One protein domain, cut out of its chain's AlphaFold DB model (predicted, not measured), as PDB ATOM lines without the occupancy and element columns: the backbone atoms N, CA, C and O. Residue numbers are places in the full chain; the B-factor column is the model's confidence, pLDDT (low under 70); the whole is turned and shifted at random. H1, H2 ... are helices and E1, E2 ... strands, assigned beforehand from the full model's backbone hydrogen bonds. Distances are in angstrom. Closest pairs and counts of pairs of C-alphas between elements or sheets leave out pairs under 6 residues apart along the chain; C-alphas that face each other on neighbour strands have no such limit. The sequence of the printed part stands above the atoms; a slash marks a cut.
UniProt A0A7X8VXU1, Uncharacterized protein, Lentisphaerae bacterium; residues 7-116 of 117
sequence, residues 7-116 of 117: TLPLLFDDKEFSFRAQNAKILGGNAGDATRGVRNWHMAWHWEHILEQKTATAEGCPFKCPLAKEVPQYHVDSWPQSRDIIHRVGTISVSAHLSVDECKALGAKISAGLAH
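AT A GLANCE: This is residues 7 to 116 of the 117 residues of an uncharacterized protein of Lentisphaerae bacterium (UniProt A0A7X8VXU1). A small two-stranded ribbon, E1 and E2, has helix H1 packed on it, mostly over E2, while H3 leads straight into E2 and H4 stands beyond the ribbon at one end of a rod-like whole. On the far side of H3 a long loop arm with little named structure, residues 52 to 79 after the tiny H2, runs out to the other end and folds back. The printed part has 110 residues, with four named helices and two named strands in the order E1, H1, H2, H3, E2, H4; the sheet has the order E1 - E2 and is antiparallel. The class is mixed, helices and strands, with 48 residues, under half, in named elements. The whole is only just loose, close to extended, with a radius of gyration of the C-alphas of 19.6 A and spans of 62 by 30 by 23 A.

HOW THE PARTS SIT: E1, residues 7 to 11, and E2, residues 89 to 94, are antiparallel neighbours at 153 degrees between their directions. N 8 and O 92 are 2.8 A apart and N 90 and O 10 are 2.9 A apart, both within hydrogen-bond range. The closest C-alphas of H1, residues 15 to 23, and E2 are those of Ser 18 and Gly 90, 6.1 A apart. H1 and H3, residues 80 to 88, touch, closest at the C-alphas of Lys 15 and Arg 88, 4.5 A; they run the same way at a steep tilt of 42 degrees. H4, residues 100 to 114, is near E2, with 6 pairs of C-alphas within 10 A. H4 and H1 are close but not clearly touching, with the C-alphas of Ala 21 and Leu 114 closest at 6.4 A; they run opposite ways at a steep tilt of 61 degrees. H2, residues 48 to 51, is apart from H1, H3 and H4. Each O i to N i+4 pair inside H1, H3 and H4 is within hydrogen-bond range; H2 is too short for such a pair.

IN THESE COORDINATES: E1 begins at C-alpha 7, (49.616, 26.327, 3.575), and E2 measures 15.7 A from first to last C-alpha. H1 measures 12.1 A and H3 12.6 A. H2 begins at C-alpha 48, (30.558, 29.845, -18.029). H4 measures 21.1 A and ends at C-alpha 114, (52.853, 43.669, 5.673).

THE WHOLE: The two C-alphas farthest apart, those of Pro 66 and Asp 101, are 62.6 A apart. The links H1 to H2, 24 residues, and H2 to H3, 28 residues, are long. The printed part has no cut. The mean pLDDT of the printed part is 88.6, and residues 30 to 39 are under 70.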
ATOM      1  N   THR A   7      49.897  24.902   3.738       89.44
ATOM      2  CA  THR A   7      49.616  26.327   3.575       89.44
ATOM      3  C   THR A   7      48.857  26.840   4.788       89.44
ATOM      4  O   THR A   7      47.868  26.236   5.198       89.44
ATOM      5  N   LEU A   8      49.311  27.960   5.346       91.81
ATOM      6  CA  LEU A   8      48.626  28.700   6.396       91.81
ATOM      7  C   LEU A   8      47.871  29.885   5.764       91.81
ATOM      8  O   LEU A   8      48.518  30.800   5.247       91.81
ATOM      9  N   PRO A   9      46.528  29.884   5.763       91.88
ATOM     10  CA  PRO A   9      45.751  31.018   5.281       91.88
ATOM     11  C   PRO A   9      45.716  32.147   6.319       91.88
ATOM     12  O   PRO A   9      45.543  31.907   7.513       91.88
ATOM     13  N   LEU A  10      45.825  33.385   5.844       93.38
ATOM     14  CA  LEU A  10      45.530  34.605   6.589       93.38
ATOM     15  C   LEU A  10      44.270  35.235   6.002       93.38
ATOM     16  O   LEU A  10      44.213  35.463   4.795       93.38
ATOM     17  N   LEU A  11      43.282  35.514   6.848       94.19
ATOM     18  CA  LEU A  11      42.063  36.218   6.462       94.19
ATOM     19  C   LEU A  11      42.162  37.674   6.920       94.19
ATOM     20  O   LEU A  11      42.247  37.940   8.117       94.19
ATOM     21  N   PHE A  12      42.157  38.597   5.966       93.81
ATOM     22  CA  PHE A  12      42.203  40.034   6.211       93.81
ATOM     23  C   PHE A  12      40.797  40.620   6.375       93.81
ATOM     24  O   PHE A  12      39.813  40.073   5.871       93.81
ATOM     25  N   ASP A  13      40.694  41.771   7.031       94.44
ATOM     26  CA  ASP A  13      39.438  42.531   7.088       94.44
ATOM     27  C   ASP A  13      39.149  43.248   5.758       94.44
ATOM     28  O   ASP A  13      37.994  43.395   5.367       94.44
ATOM     29  N   ASP A  14      40.203  43.631   5.030       90.25
ATOM     30  CA  ASP A  14      40.137  44.389   3.780       90.25
ATOM     31  C   ASP A  14      40.713  43.597   2.594       90.25
ATOM     32  O   ASP A  14      41.834  43.077   2.635       90.25
ATOM     33  N   LYS A  15      39.950  43.539   1.497       91.38
ATOM     34  CA  LYS A  15      40.373  42.884   0.252       91.38
ATOM     35  C   LYS A  15      41.484  43.661  -0.455       91.38
ATOM     36  O   LYS A  15      42.354  43.043  -1.062       91.38
ATOM     37  N   GLU A  16      41.490  44.991  -0.360       90.88
ATOM     38  CA  GLU A  16      42.499  45.805  -1.040       90.88
ATOM     39  C   GLU A  16      43.863  45.593  -0.389       90.88
ATOM     40  O   GLU A  16      44.862  45.418  -1.085       90.88
ATOM     41  N   PHE A  17      43.913  45.519   0.942       92.56
ATOM     42  CA  PHE A  17      45.117  45.141   1.674       92.56
ATOM     43  C   PHE A  17      45.628  43.755   1.255       92.56
ATOM     44  O   PHE A  17      46.806  43.604   0.924       92.56
ATOM     45  N   SER A  18      44.738  42.758   1.195       91.38
ATOM     46  CA  SER A  18      45.063  41.405   0.721       91.38
ATOM     47  C   SER A  18      45.690  41.430  -0.681       91.38
ATOM     48  O   SER A  18      46.742  40.828  -0.909       91.38
ATOM     49  N   PHE A  19      45.108  42.188  -1.615       89.31
ATOM     50  CA  PHE A  19      45.641  42.336  -2.969       89.31
ATOM     51  C   PHE A  19      46.989  43.051  -3.008       89.31
ATOM     52  O   PHE A  19      47.880  42.608  -3.734       89.31
ATOM     53  N   ARG A  20      47.191  44.117  -2.225       90.81
ATOM     54  CA  ARG A  20      48.493  44.801  -2.144       90.81
ATOM     55  C   ARG A  20      49.580  43.868  -1.614       90.81
ATOM     56  O   ARG A  20      50.624  43.750  -2.254       90.81
ATOM     57  N   ALA A  21      49.304  43.123  -0.544       91.88
ATOM     58  CA  ALA A  21      50.239  42.150   0.025       91.88
ATOM     59  C   ALA A  21      50.609  41.023  -0.962       91.88
ATOM     60  O   ALA A  21      51.777  40.632  -1.062       91.88
ATOM     61  N   GLN A  22      49.631  40.518  -1.723       89.44
ATOM     62  CA  GLN A  22      49.848  39.496  -2.753       89.44
ATOM     63  C   GLN A  22      50.621  40.044  -3.965       89.44
ATOM     64  O   GLN A  22      51.573  39.416  -4.429       89.44
ATOM     65  N   ASN A  23      50.281  41.245  -4.444       87.69
ATOM     66  CA  ASN A  23      50.977  41.907  -5.554       87.69
ATOM     67  C   ASN A  23      52.431  42.253  -5.206       87.69
ATOM     68  O   ASN A  23      53.325  42.099  -6.041       87.69
ATOM     69  N   ALA A  24      52.684  42.640  -3.954       90.56
ATOM     70  CA  ALA A  24      54.022  42.835  -3.403       90.56
ATOM     71  C   ALA A  24      54.785  41.514  -3.163       90.56
ATOM     72  O   ALA A  24      55.952  41.541  -2.775       90.56
ATOM     73  N   LYS A  25      54.159  40.353  -3.419       89.75
ATOM     74  CA  LYS A  25      54.721  39.001  -3.238       89.75
ATOM     75  C   LYS A  25      55.151  38.702  -1.799       89.75
ATOM     76  O   LYS A  25      56.060  37.900  -1.574       89.75
ATOM     77  N   ILE A  26      54.508  39.346  -0.827       93.12
ATOM     78  CA  ILE A  26      54.709  39.057   0.598       93.12
ATOM     79  C   ILE A  26      53.971  37.770   0.966       93.12
ATOM     80  O   ILE A  26      54.491  36.954   1.726       93.12
ATOM     81  N   LEU A  27      52.786  37.577   0.381       91.12
ATOM     82  CA  LEU A  27      51.940  36.400   0.547       91.12
ATOM     83  C   LEU A  27      51.710  35.706  -0.795       91.12
ATOM     84  O   LEU A  27      51.786  36.321  -1.861       91.12
ATOM     85  N   GLY A  28      51.407  34.413  -0.729       86.69
ATOM     86  CA  GLY A  28      50.914  33.643  -1.857       86.69
ATOM     87  C   GLY A  28      49.522  34.101  -2.287       86.69
ATOM     88  O   GLY A  28      48.717  34.568  -1.473       86.69
ATOM     89  N   GLY A  29      49.264  33.948  -3.585       72.56
ATOM     90  CA  GLY A  29      48.005  34.315  -4.211       72.56
ATOM     91  C   GLY A  29      46.829  33.490  -3.693       72.56
ATOM     92  O   GLY A  29      46.971  32.291  -3.446       72.56
ATOM     93  N   ASN A  30      45.659  34.107  -3.573       67.00
ATOM     94  CA  ASN A  30      44.406  33.364  -3.541       67.00
ATOM     95  C   ASN A  30      44.001  32.942  -4.961       67.00
ATOM     96  O   ASN A  30      44.472  33.471  -5.969       67.00
ATOM     97  N   ALA A  31      43.092  31.975  -5.043       64.06
ATOM     98  CA  ALA A  31      42.479  31.583  -6.304       64.06
ATOM     99  C   ALA A  31      41.562  32.685  -6.895       64.06
ATOM    100  O   ALA A  31      41.125  32.562  -8.035       64.06
ATOM    101  N   GLY A  32      41.286  33.767  -6.163       61.78
ATOM    102  CA  GLY A  32      40.363  34.840  -6.542       61.78
ATOM    103  C   GLY A  32      40.975  35.894  -7.459       61.78
ATOM    104  O   GLY A  32      40.889  37.079  -7.162       61.78
ATOM    105  N   ASP A  33      41.607  35.464  -8.553       67.50
ATOM    106  CA  ASP A  33      42.075  36.326  -9.652       67.50
ATOM    107  C   ASP A  33      43.171  37.353  -9.297       67.50
ATOM    108  O   ASP A  33      43.594  38.138 -10.146       67.50
ATOM    109  N   ALA A  34      43.713  37.312  -8.075       58.50
ATOM    110  CA  ALA A  34      44.722  38.255  -7.590       58.50
ATOM    111  C   ALA A  34      46.098  38.122  -8.276       58.50
ATOM    112  O   ALA A  34      46.983  38.947  -8.059       58.50
ATOM    113  N   THR A  35      46.315  37.096  -9.111       53.00
ATOM    114  CA  THR A  35      47.598  36.880  -9.792       53.00
ATOM    115  C   THR A  35      47.441  36.630 -11.298       53.00
ATOM    116  O   THR A  35      46.898  35.628 -11.748       53.00
ATOM    117  N   ARG A  36      48.030  37.537 -12.092       56.12
ATOM    118  CA  ARG A  36      48.457  37.341 -13.498       56.12
ATOM    119  C   ARG A  36      47.385  37.204 -14.590       56.12
ATOM    120  O   ARG A  36      47.698  36.676 -15.652       56.12
ATOM    121  N   GLY A  37      46.176  37.733 -14.401       54.88
ATOM    122  CA  GLY A  37      45.241  37.978 -15.516       54.88
ATOM    123  C   GLY A  37      44.766  36.729 -16.276       54.88
ATOM    124  O   GLY A  37      44.215  36.849 -17.368       54.88
ATOM    125  N   VAL A  38      44.976  35.538 -15.715       59.16
ATOM    126  CA  VAL A  38      44.453  34.272 -16.233       59.16
ATOM    127  C   VAL A  38      43.184  33.915 -15.471       59.16
ATOM    128  O   VAL A  38      43.166  33.970 -14.244       59.16
ATOM    129  N   ARG A  39      42.117  33.555 -16.195       67.56
ATOM    130  CA  ARG A  39      40.844  33.144 -15.584       67.56
ATOM    131  C   ARG A  39      41.062  31.907 -14.725       67.56
ATOM    132  O   ARG A  39      41.555  30.894 -15.230       67.56
ATOM    133  N   ASN A  40      40.662  31.965 -13.459       77.12
ATOM    134  CA  ASN A  40      40.816  30.825 -12.573       77.12
ATOM    135  C   ASN A  40      39.573  29.928 -12.554       77.12
ATOM    136  O   ASN A  40      38.589  30.203 -11.877       77.12
ATOM    137  N   TRP A  41      39.659  28.778 -13.218       79.25
ATOM    138  CA  TRP A  41      38.586  27.780 -13.236       79.25
ATOM    139  C   TRP A  41      38.325  27.110 -11.877       79.25
ATOM    140  O   TRP A  41      37.371  26.355 -11.760       79.25
ATOM    141  N   HIS A  42      39.108  27.376 -10.831       82.25
ATOM    142  CA  HIS A  42      38.743  26.977  -9.465       82.25
ATOM    143  C   HIS A  42      37.656  27.880  -8.857       82.25
ATOM    144  O   HIS A  42      37.124  27.564  -7.796       82.25
ATOM    145  N   MET A  43      37.314  28.988  -9.520       86.88
ATOM    146  CA  MET A  43      36.307  29.938  -9.063       86.88
ATOM    147  C   MET A  43      35.004  29.728  -9.825       86.88
ATOM    148  O   MET A  43      34.960  29.856 -11.047       86.88
ATOM    149  N   ALA A  44      33.923  29.450  -9.098       88.38
ATOM    150  CA  ALA A  44      32.639  29.101  -9.703       88.38
ATOM    151  C   ALA A  44      32.032  30.222 -10.571       88.38
ATOM    152  O   ALA A  44      31.287  29.942 -11.508       88.38
ATOM    153  N   TRP A  45      32.389  31.489 -10.325       87.94
ATOM    154  CA  TRP A  45      31.970  32.618 -11.167       87.94
ATOM    155  C   TRP A  45      32.648  32.660 -12.545       87.94
ATOM    156  O   TRP A  45      32.215  33.425 -13.402       87.94
ATOM    157  N   HIS A  46      33.660  31.820 -12.779       89.19
ATOM    158  CA  HIS A  46      34.277  31.606 -14.091       89.19
ATOM    159  C   HIS A  46      33.769  30.332 -14.780       89.19
ATOM    160  O   HIS A  46      34.309  29.938 -15.804       89.19
ATOM    161  N   TRP A  47      32.751  29.646 -14.248       91.25
ATOM    162  CA  TRP A  47      32.207  28.430 -14.865       91.25
ATOM    163  C   TRP A  47      31.145  28.758 -15.910       91.25
ATOM    164  O   TRP A  47      29.972  28.434 -15.731       91.25
ATOM    165  N   GLU A  48      31.532  29.371 -17.032       90.81
ATOM    166  CA  GLU A  48      30.558  29.845 -18.029       90.81
ATOM    167  C   GLU A  48      29.700  28.707 -18.594       90.81
ATOM    168  O   GLU A  48      28.547  28.900 -18.950       90.81
ATOM    169  N   HIS A  49      30.231  27.489 -18.642       90.81
ATOM    170  CA  HIS A  49      29.484  26.312 -19.075       90.81
ATOM    171  C   HIS A  49      28.324  25.948 -18.131       90.81
ATOM    172  O   HIS A  49      27.291  25.485 -18.607       90.81
ATOM    173  N   ILE A  50      28.459  26.196 -16.825       93.06
ATOM    174  CA  ILE A  50      27.370  26.021 -15.856       93.06
ATOM    175  C   ILE A  50      26.476  27.263 -15.829       93.06
ATOM    176  O   ILE A  50      25.257  27.142 -15.925       93.06
ATOM    177  N   LEU A  51      27.078  28.453 -15.739       93.56
ATOM    178  CA  LEU A  51      26.365  29.726 -15.594       93.56
ATOM    179  C   LEU A  51      25.522  30.074 -16.830       93.56
ATOM    180  O   LEU A  51      24.398  30.547 -16.698       93.56
ATOM    181  N   GLU A  52      26.040  29.809 -18.031       93.06
ATOM    182  CA  GLU A  52      25.321  29.991 -19.302       93.06
ATOM    183  C   GLU A  52      24.588  28.712 -19.739       93.06
ATOM    184  O   GLU A  52      24.032  28.665 -20.838       93.06
ATOM    185  N   GLN A  53      24.588  27.668 -18.900       93.12
ATOM    186  CA  GLN A  53      23.869  26.413 -19.137       93.12
ATOM    187  C   GLN A  53      24.216  25.761 -20.487       93.12
ATOM    188  O   GLN A  53      23.348  25.275 -21.221       93.12
ATOM    189  N   LYS A  54      25.508  25.764 -20.835       92.69
ATOM    190  CA  LYS A  54      26.013  25.186 -22.084       92.69
ATOM    191  C   LYS A  54      25.919  23.673 -22.033       92.69
ATOM    192  O   LYS A  54      26.306  23.035 -21.060       92.69
ATOM    193  N   THR A  55      25.462  23.089 -23.126       92.06
ATOM    194  CA  THR A  55      25.248  21.648 -23.247       92.06
ATOM    195  C   THR A  55      25.704  21.165 -24.612       92.06
ATOM    196  O   THR A  55      25.545  21.862 -25.613       92.06
ATOM    197  N   ALA A  56      26.296  19.972 -24.633       91.19
ATOM    198  CA  ALA A  56      26.708  19.291 -25.857       91.19
ATOM    199  C   ALA A  56      25.569  18.466 -26.485       91.19
ATOM    200  O   ALA A  56      25.722  17.955 -27.590       91.19
ATOM    201  N   THR A  57      24.448  18.305 -25.776       90.75
ATOM    202  CA  THR A  57      23.310  17.486 -26.222       90.75
ATOM    203  C   THR A  57      22.270  18.351 -26.923       90.75
ATOM    204  O   THR A  57      21.992  19.465 -26.473       90.75
ATOM    205  N   ALA A  58      21.665  17.833 -27.992       89.50
ATOM    206  CA  ALA A  58      20.601  18.542 -28.703       89.50
ATOM    207  C   ALA A  58      19.357  18.727 -27.815       89.50
ATOM    208  O   ALA A  58      18.667  19.739 -27.901       89.50
ATOM    209  N   GLU A  59      19.116  17.772 -26.917       90.94
ATOM    210  CA  GLU A  59      18.031  17.753 -25.935       90.94
ATOM    211  C   GLU A  59      18.218  18.782 -24.811       90.94
ATOM    212  O   GLU A  59      17.273  19.104 -24.091       90.94
ATOM    213  N   GLY A  60      19.433  19.305 -24.636       92.25
ATOM    214  CA  GLY A  60      19.723  20.349 -23.665       92.25
ATOM    215  C   GLY A  60      20.065  19.869 -22.247       92.25
ATOM    216  O   GLY A  60      19.963  20.651 -21.301       92.25
ATOM    217  N   CYS A  61      20.445  18.603 -22.054       92.06
ATOM    218  CA  CYS A  61      20.747  18.038 -20.735       92.06
ATOM    219  C   CYS A  61      22.058  18.587 -20.123       92.06
ATOM    220  O   CYS A  61      23.022  18.828 -20.855       92.06
ATOM    221  N   PRO A  62      22.129  18.772 -18.787       93.00
ATOM    222  CA  PRO A  62      21.029  18.604 -17.831       93.00
ATOM    223  C   PRO A  62      20.076  19.813 -17.774       93.00
ATOM    224  O   PRO A  62      18.941  19.659 -17.353       93.00
ATOM    225  N   PHE A  63      20.490  20.997 -18.224       93.75
ATOM    226  CA  PHE A  63      19.830  22.265 -17.890       93.75
ATOM    227  C   PHE A  63      18.391  22.443 -18.394       93.75
ATOM    228  O   PHE A  63      17.580  23.049 -17.701       93.75
ATOM    229  N   LYS A  64      18.062  21.922 -19.580       89.44
ATOM    230  CA  LYS A  64      16.732  22.057 -20.217       89.44
ATOM    231  C   LYS A  64      16.023  20.717 -20.425       89.44
ATOM    232  O   LYS A  64      14.982  20.643 -21.068       89.44
ATOM    233  N   CYS A  65      16.614  19.650 -19.911       89.94
ATOM    234  CA  CYS A  65      16.257  18.279 -20.230       89.94
ATOM    235  C   CYS A  65      15.122  17.775 -19.332       89.94
ATOM    236  O   CYS A  65      15.289  17.790 -18.114       89.94
ATOM    237  N   PRO A  66      14.008  17.258 -19.886       88.88
ATOM    238  CA  PRO A  66      12.861  16.808 -19.087       88.88
ATOM    239  C   PRO A  66      13.169  15.656 -18.119       88.88
ATOM    240  O   PRO A  66      12.425  15.423 -17.169       88.88
ATOM    241  N   LEU A  67      14.247  14.908 -18.377       90.25
ATOM    242  CA  LEU A  67      14.684  13.789 -17.540       90.25
ATOM    243  C   LEU A  67      15.516  14.242 -16.335       90.25
ATOM    244  O   LEU A  67      15.603  13.513 -15.346       90.25
ATOM    245  N   ALA A  68      16.132  15.422 -16.413       92.25
ATOM    246  CA  ALA A  68      16.913  15.976 -15.324       92.25
ATOM    247  C   ALA A  68      15.967  16.612 -14.300       92.25
ATOM    248  O   ALA A  68      15.185  17.508 -14.614       92.25
ATOM    249  N   LYS A  69      16.037  16.133 -13.061       89.50
ATOM    250  CA  LYS A  69      15.281  16.677 -11.931       89.50
ATOM    251  C   LYS A  69      16.233  17.465 -11.040       89.50
ATOM    252  O   LYS A  69      17.409  17.131 -10.968       89.50
ATOM    253  N   GLU A  70      15.708  18.495 -10.380       90.62
ATOM    254  CA  GLU A  70      16.443  19.275  -9.369       90.62
ATOM    255  C   GLU A  70      17.745  19.909  -9.888       90.62
ATOM    256  O   GLU A  70      18.768  19.903  -9.210       90.62
ATOM    257  N   VAL A  71      17.724  20.474 -11.099       91.94
ATOM    258  CA  VAL A  71      18.908  21.133 -11.665       91.94
ATOM    259  C   VAL A  71      19.128  22.493 -10.991       91.94
ATOM    260  O   VAL A  71      18.304  23.397 -11.180       91.94
ATOM    261  N   PRO A  72      20.233  22.689 -10.243       90.25
ATOM    262  CA  PRO A  72      20.490  23.951  -9.564       90.25
ATOM    263  C   PRO A  72      20.663  25.097 -10.561       90.25
ATOM    264  O   PRO A  72      21.289  24.939 -11.611       90.25
ATOM    265  N   GLN A  73      20.132  26.265 -10.211       90.44
ATOM    266  CA  GLN A  73      20.284  27.489 -10.991       90.44
ATOM    267  C   GLN A  73      21.373  28.346 -10.346       90.44
ATOM    268  O   GLN A  73      21.134  29.030  -9.350       90.44
ATOM    269  N   TYR A  74      22.585  28.256 -10.888       92.44
ATOM    270  CA  TYR A  74      23.707  29.071 -10.440       92.44
ATOM    271  C   TYR A  74      23.815  30.355 -11.260       92.44
ATOM    272  O   TYR A  74      23.624  30.362 -12.474       92.44
ATOM    273  N   HIS A  75      24.184  31.427 -10.577       91.56
ATOM    274  CA  HIS A  75      24.485  32.735 -11.134       91.56
ATOM    275  C   HIS A  75      25.879  33.170 -10.678       91.56
ATOM    276  O   HIS A  75      26.442  32.625  -9.726       91.56
ATOM    277  N   VAL A  76      26.436  34.187 -11.339       90.00
ATOM    278  CA  VAL A  76      27.761  34.738 -11.001       90.00
ATOM    279  C   VAL A  76      27.855  35.181  -9.530       90.00
ATOM    280  O   VAL A  76      28.911  35.075  -8.908       90.00
ATOM    281  N   ASP A  77      26.726  35.591  -8.951       90.62
ATOM    282  CA  ASP A  77      26.614  36.049  -7.566       90.62
ATOM    283  C   ASP A  77      26.007  34.993  -6.622       90.62
ATOM    284  O   ASP A  77      25.578  35.331  -5.525       90.62
ATOM    285  N   SER A  78      25.986  33.706  -6.997       93.69
ATOM    286  CA  SER A  78      25.483  32.629  -6.124       93.69
ATOM    287  C   SER A  78      26.332  32.390  -4.867       93.69
ATOM    288  O   SER A  78      25.861  31.747  -3.932       93.69
ATOM    289  N   TRP A  79      27.562  32.916  -4.811       92.25
ATOM    290  CA  TRP A  79      28.487  32.731  -3.681       92.25
ATOM    291  C   TRP A  79      29.084  34.052  -3.181       92.25
ATOM    292  O   TRP A  79      30.308  34.214  -3.178       92.25
ATOM    293  N   PRO A  80      28.258  35.017  -2.740       92.62
ATOM    294  CA  PRO A  80      28.742  36.352  -2.401       92.62
ATOM    295  C   PRO A  80      29.688  36.317  -1.193       92.62
ATOM    296  O   PRO A  80      30.731  36.966  -1.203       92.62
ATOM    297  N   GLN A  81      29.373  35.495  -0.189       94.38
ATOM    298  CA  GLN A  81      30.195  35.328   1.012       94.38
ATOM    299  C   GLN A  81      31.514  34.613   0.712       94.38
ATOM    300  O   GLN A  81      32.571  35.082   1.121       94.38
ATOM    301  N   SER A  82      31.479  33.510  -0.041       91.88
ATOM    302  CA  SER A  82      32.705  32.797  -0.415       91.88
ATOM    303  C   SER A  82      33.619  33.680  -1.260       91.88
ATOM    304  O   SER A  82      34.828  33.684  -1.051       91.88
ATOM    305  N   ARG A  83      33.050  34.465  -2.183       90.19
ATOM    306  CA  ARG A  83      33.800  35.422  -3.001       90.19
ATOM    307  C   ARG A  83      34.471  36.497  -2.154       90.19
ATOM    308  O   ARG A  83      35.648  36.778  -2.364       90.19
ATOM    309  N   ASP A  84      33.742  37.068  -1.201       91.56
ATOM    310  CA  ASP A  84      34.292  38.048  -0.267       91.56
ATOM    311  C   ASP A  84      35.450  37.465   0.561       91.56
ATOM    312  O   ASP A  84      36.540  38.037   0.582       91.56
ATOM    313  N   ILE A  85      35.251  36.286   1.159       92.62
ATOM    314  CA  ILE A  85      36.287  35.592   1.935       92.62
ATOM    315  C   ILE A  85      37.520  35.346   1.070       92.62
ATOM    316  O   ILE A  85      38.626  35.688   1.474       92.62
ATOM    317  N   ILE A  86      37.349  34.788  -0.131       90.19
ATOM    318  CA  ILE A  86      38.478  34.419  -0.989       90.19
ATOM    319  C   ILE A  86      39.306  35.645  -1.363       90.19
ATOM    320  O   ILE A  86      40.526  35.576  -1.258       90.19
ATOM    321  N   HIS A  87      38.684  36.777  -1.710       89.62
ATOM    322  CA  HIS A  87      39.422  38.012  -1.997       89.62
ATOM    323  C   HIS A  87      40.213  38.535  -0.789       89.62
ATOM    324  O   HIS A  87      41.282  39.125  -0.953       89.62
ATOM    325  N   ARG A  88      39.737  38.268   0.428       92.94
ATOM    326  CA  ARG A  88      40.399  38.647   1.679       92.94
ATOM    327  C   ARG A  88      41.402  37.619   2.196       92.94
ATOM    328  O   ARG A  88      42.048  37.882   3.204       92.94
ATOM    329  N   VAL A  89      41.568  36.471   1.543       92.25
ATOM    330  CA  VAL A  89      42.567  35.470   1.944       92.25
ATOM    331  C   VAL A  89      43.898  35.717   1.240       92.25
ATOM    332  O   VAL A  89      43.933  35.892   0.025       92.25
ATOM    333  N   GLY A  90      44.993  35.658   1.997       90.94
ATOM    334  CA  GLY A  90      46.356  35.451   1.500       90.94
ATOM    335  C   GLY A  90      46.956  34.185   2.115       90.94
ATOM    336  O   GLY A  90      46.460  33.689   3.125       90.94
ATOM    337  N   THR A  91      48.004  33.624   1.515       91.94
ATOM    338  CA  THR A  91      48.555  32.333   1.962       91.94
ATOM    339  C   THR A  91      50.042  32.388   2.293       91.94
ATOM    340  O   THR A  91      50.814  33.098   1.656       91.94
ATOM    341  N   ILE A  92      50.459  31.610   3.291       92.75
ATOM    342  CA  ILE A  92      51.864  31.404   3.649       92.75
ATOM    343  C   ILE A  92      52.186  29.929   3.442       92.75
ATOM    344  O   ILE A  92      51.552  29.066   4.045       92.75
ATOM    345  N   SER A  93      53.183  29.630   2.610       89.44
ATOM    346  CA  SER A  93      53.693  28.264   2.502       89.44
ATOM    347  C   SER A  93      54.428  27.901   3.786       89.44
ATOM    348  O   SER A  93      55.333  28.618   4.211       89.44
ATOM    349  N   VAL A  94      54.064  26.770   4.380       90.94
ATOM    350  CA  VAL A  94      54.714  26.221   5.572       90.94
ATOM    351  C   VAL A  94      55.108  24.769   5.315       90.94
ATOM    352  O   VAL A  94      54.690  24.152   4.336       90.94
ATOM    353  N   SER A  95      55.968  24.218   6.163       88.88
ATOM    354  CA  SER A  95      56.401  22.827   6.066       88.88
ATOM    355  C   SER A  95      56.750  22.306   7.449       88.88
ATOM    356  O   SER A  95      57.313  23.038   8.261       88.88
ATOM    357  N   ALA A  96      56.466  21.026   7.692       88.06
ATOM    358  CA  ALA A  96      56.907  20.331   8.899       88.06
ATOM    359  C   ALA A  96      58.442  20.225   8.996       88.06
ATOM    360  O   ALA A  96      58.971  19.889  10.049       88.06
ATOM    361  N   HIS A  97      59.154  20.510   7.903       90.44
ATOM    362  CA  HIS A  97      60.612  20.473   7.833       90.44
ATOM    363  C   HIS A  97      61.282  21.820   8.136       90.44
ATOM    364  O   HIS A  97      62.506  21.884   8.109       90.44
ATOM    365  N   LEU A  98      60.517  22.887   8.408       90.94
ATOM    366  CA  LEU A  98      61.098  24.168   8.811       90.94
ATOM    367  C   LEU A  98      61.653  24.077  10.234       90.94
ATOM    368  O   LEU A  98      60.956  23.685  11.171       90.94
ATOM    369  N   SER A  99      62.901  24.497  10.404       96.19
ATOM    370  CA  SER A  99      63.495  24.727  11.716       96.19
ATOM    371  C   SER A  99      62.848  25.922  12.425       96.19
ATOM    372  O   SER A  99      62.197  26.779  11.822       96.19
ATOM    373  N   VAL A 100      63.065  26.017  13.739       96.31
ATOM    374  CA  VAL A 100      62.570  27.141  14.549       96.31
ATOM    375  C   VAL A 100      63.103  28.483  14.036       96.31
ATOM    376  O   VAL A 100      62.358  29.464  14.005       96.31
ATOM    377  N   ASP A 101      64.365  28.540  13.617       97.81
ATOM    378  CA  ASP A 101      64.975  29.784  13.144       97.81
ATOM    379  C   ASP A 101      64.468  30.180  11.754       97.81
ATOM    380  O   ASP A 101      64.206  31.361  11.519       97.81
ATOM    381  N   GLU A 102      64.205  29.214  10.867       96.12
ATOM    382  CA  GLU A 102      63.528  29.475   9.590       96.12
ATOM    383  C   GLU A 102      62.098  29.986   9.804       96.12
ATOM    384  O   GLU A 102      61.691  30.954   9.159       96.12
ATOM    385  N   CYS A 103      61.353  29.409  10.752       95.00
ATOM    386  CA  CYS A 103      60.026  29.897  11.133       95.00
ATOM    387  C   CYS A 103      60.073  31.349  11.640       95.00
ATOM    388  O   CYS A 103      59.253  32.172  11.228       95.00
ATOM    389  N   LYS A 104      61.049  31.695  12.492       96.81
ATOM    390  CA  LYS A 104      61.239  33.073  12.981       96.81
ATOM    391  C   LYS A 104      61.593  34.034  11.849       96.81
ATOM    392  O   LYS A 104      61.010  35.114  11.767       96.81
ATOM    393  N   ALA A 105      62.520  33.649  10.972       96.56
ATOM    394  CA  ALA A 105      62.929  34.466   9.834       96.56
ATOM    395  C   ALA A 105      61.762  34.709   8.864       96.56
ATOM    396  O   ALA A 105      61.552  35.839   8.417       96.56
ATOM    397  N   LEU A 106      60.961  33.673   8.591       94.94
ATOM    398  CA  LEU A 106      59.754  33.776   7.775       94.94
ATOM    399  C   LEU A 106      58.735  34.732   8.411       94.94
ATOM    400  O   LEU A 106      58.252  35.645   7.742       94.94
ATOM    401  N   GLY A 107      58.458  34.570   9.709       95.19
ATOM    402  CA  GLY A 107      57.548  35.437  10.460       95.19
ATOM    403  C   GLY A 107      57.989  36.904  10.469       95.19
ATOM    404  O   GLY A 107      57.177  37.791  10.201       95.19
ATOM    405  N   ALA A 108      59.278  37.169  10.700       97.00
ATOM    406  CA  ALA A 108      59.843  38.516  10.660       97.00
ATOM    407  C   ALA A 108      59.731  39.146   9.263       97.00
ATOM    408  O   ALA A 108      59.291  40.289   9.137       97.00
ATOM    409  N   LYS A 109      60.059  38.388   8.207       95.56
ATOM    410  CA  LYS A 109      59.948  38.845   6.815       95.56
ATOM    411  C   LYS A 109      58.512  39.223   6.454       95.56
ATOM    412  O   LYS A 109      58.293  40.285   5.875       95.56
ATOM    413  N   ILE A 110      57.547  38.361   6.777       95.62
ATOM    414  CA  ILE A 110      56.131  38.610   6.481       95.62
ATOM    415  C   ILE A 110      55.643  39.827   7.262       95.62
ATOM    416  O   ILE A 110      55.056  40.724   6.667       95.62
ATOM    417  N   SER A 111      55.941  39.904   8.562       96.00
ATOM    418  CA  SER A 111      55.504  41.021   9.409       96.00
ATOM    419  C   SER A 111      56.045  42.363   8.913       96.00
ATOM    420  O   SER A 111      55.286  43.319   8.776       96.00
ATOM    421  N   ALA A 112      57.339  42.424   8.579       96.81
ATOM    422  CA  ALA A 112      57.951  43.624   8.018       96.81
ATOM    423  C   ALA A 112      57.341  43.992   6.657       96.81
ATOM    424  O   ALA A 112      57.047  45.155   6.411       96.81
ATOM    425  N   GLY A 113      57.103  43.006   5.785       95.44
ATOM    426  CA  GLY A 113      56.475  43.241   4.485       95.44
ATOM    427  C   GLY A 113      55.064  43.817   4.608       95.44
ATOM    428  O   GLY A 113      54.740  44.805   3.950       95.44
ATOM    429  N   LEU A 114      54.232  43.224   5.468       94.62
ATOM    430  CA  LEU A 114      52.853  43.669   5.673       94.62
ATOM    431  C   LEU A 114      52.772  45.077   6.276       94.62
ATOM    432  O   LEU A 114      51.833  45.799   5.969       94.62
ATOM    433  N   ALA A 115      53.762  45.502   7.067       94.88
ATOM    434  CA  ALA A 115      53.822  46.863   7.608       94.88
ATOM    435  C   ALA A 115      54.005  47.959   6.536       94.88
ATOM    436  O   ALA A 115      53.825  49.140   6.829       94.88
ATOM    437  N   HIS A 116      54.367  47.583   5.305       90.94
ATOM    438  CA  HIS A 116      54.557  48.494   4.174       90.94
ATOM    439  C   HIS A 116      53.454  48.379   3.106       90.94
ATOM    440  O   HIS A 116      53.602  48.954   2.025       90.94
TER     441      HIS A 116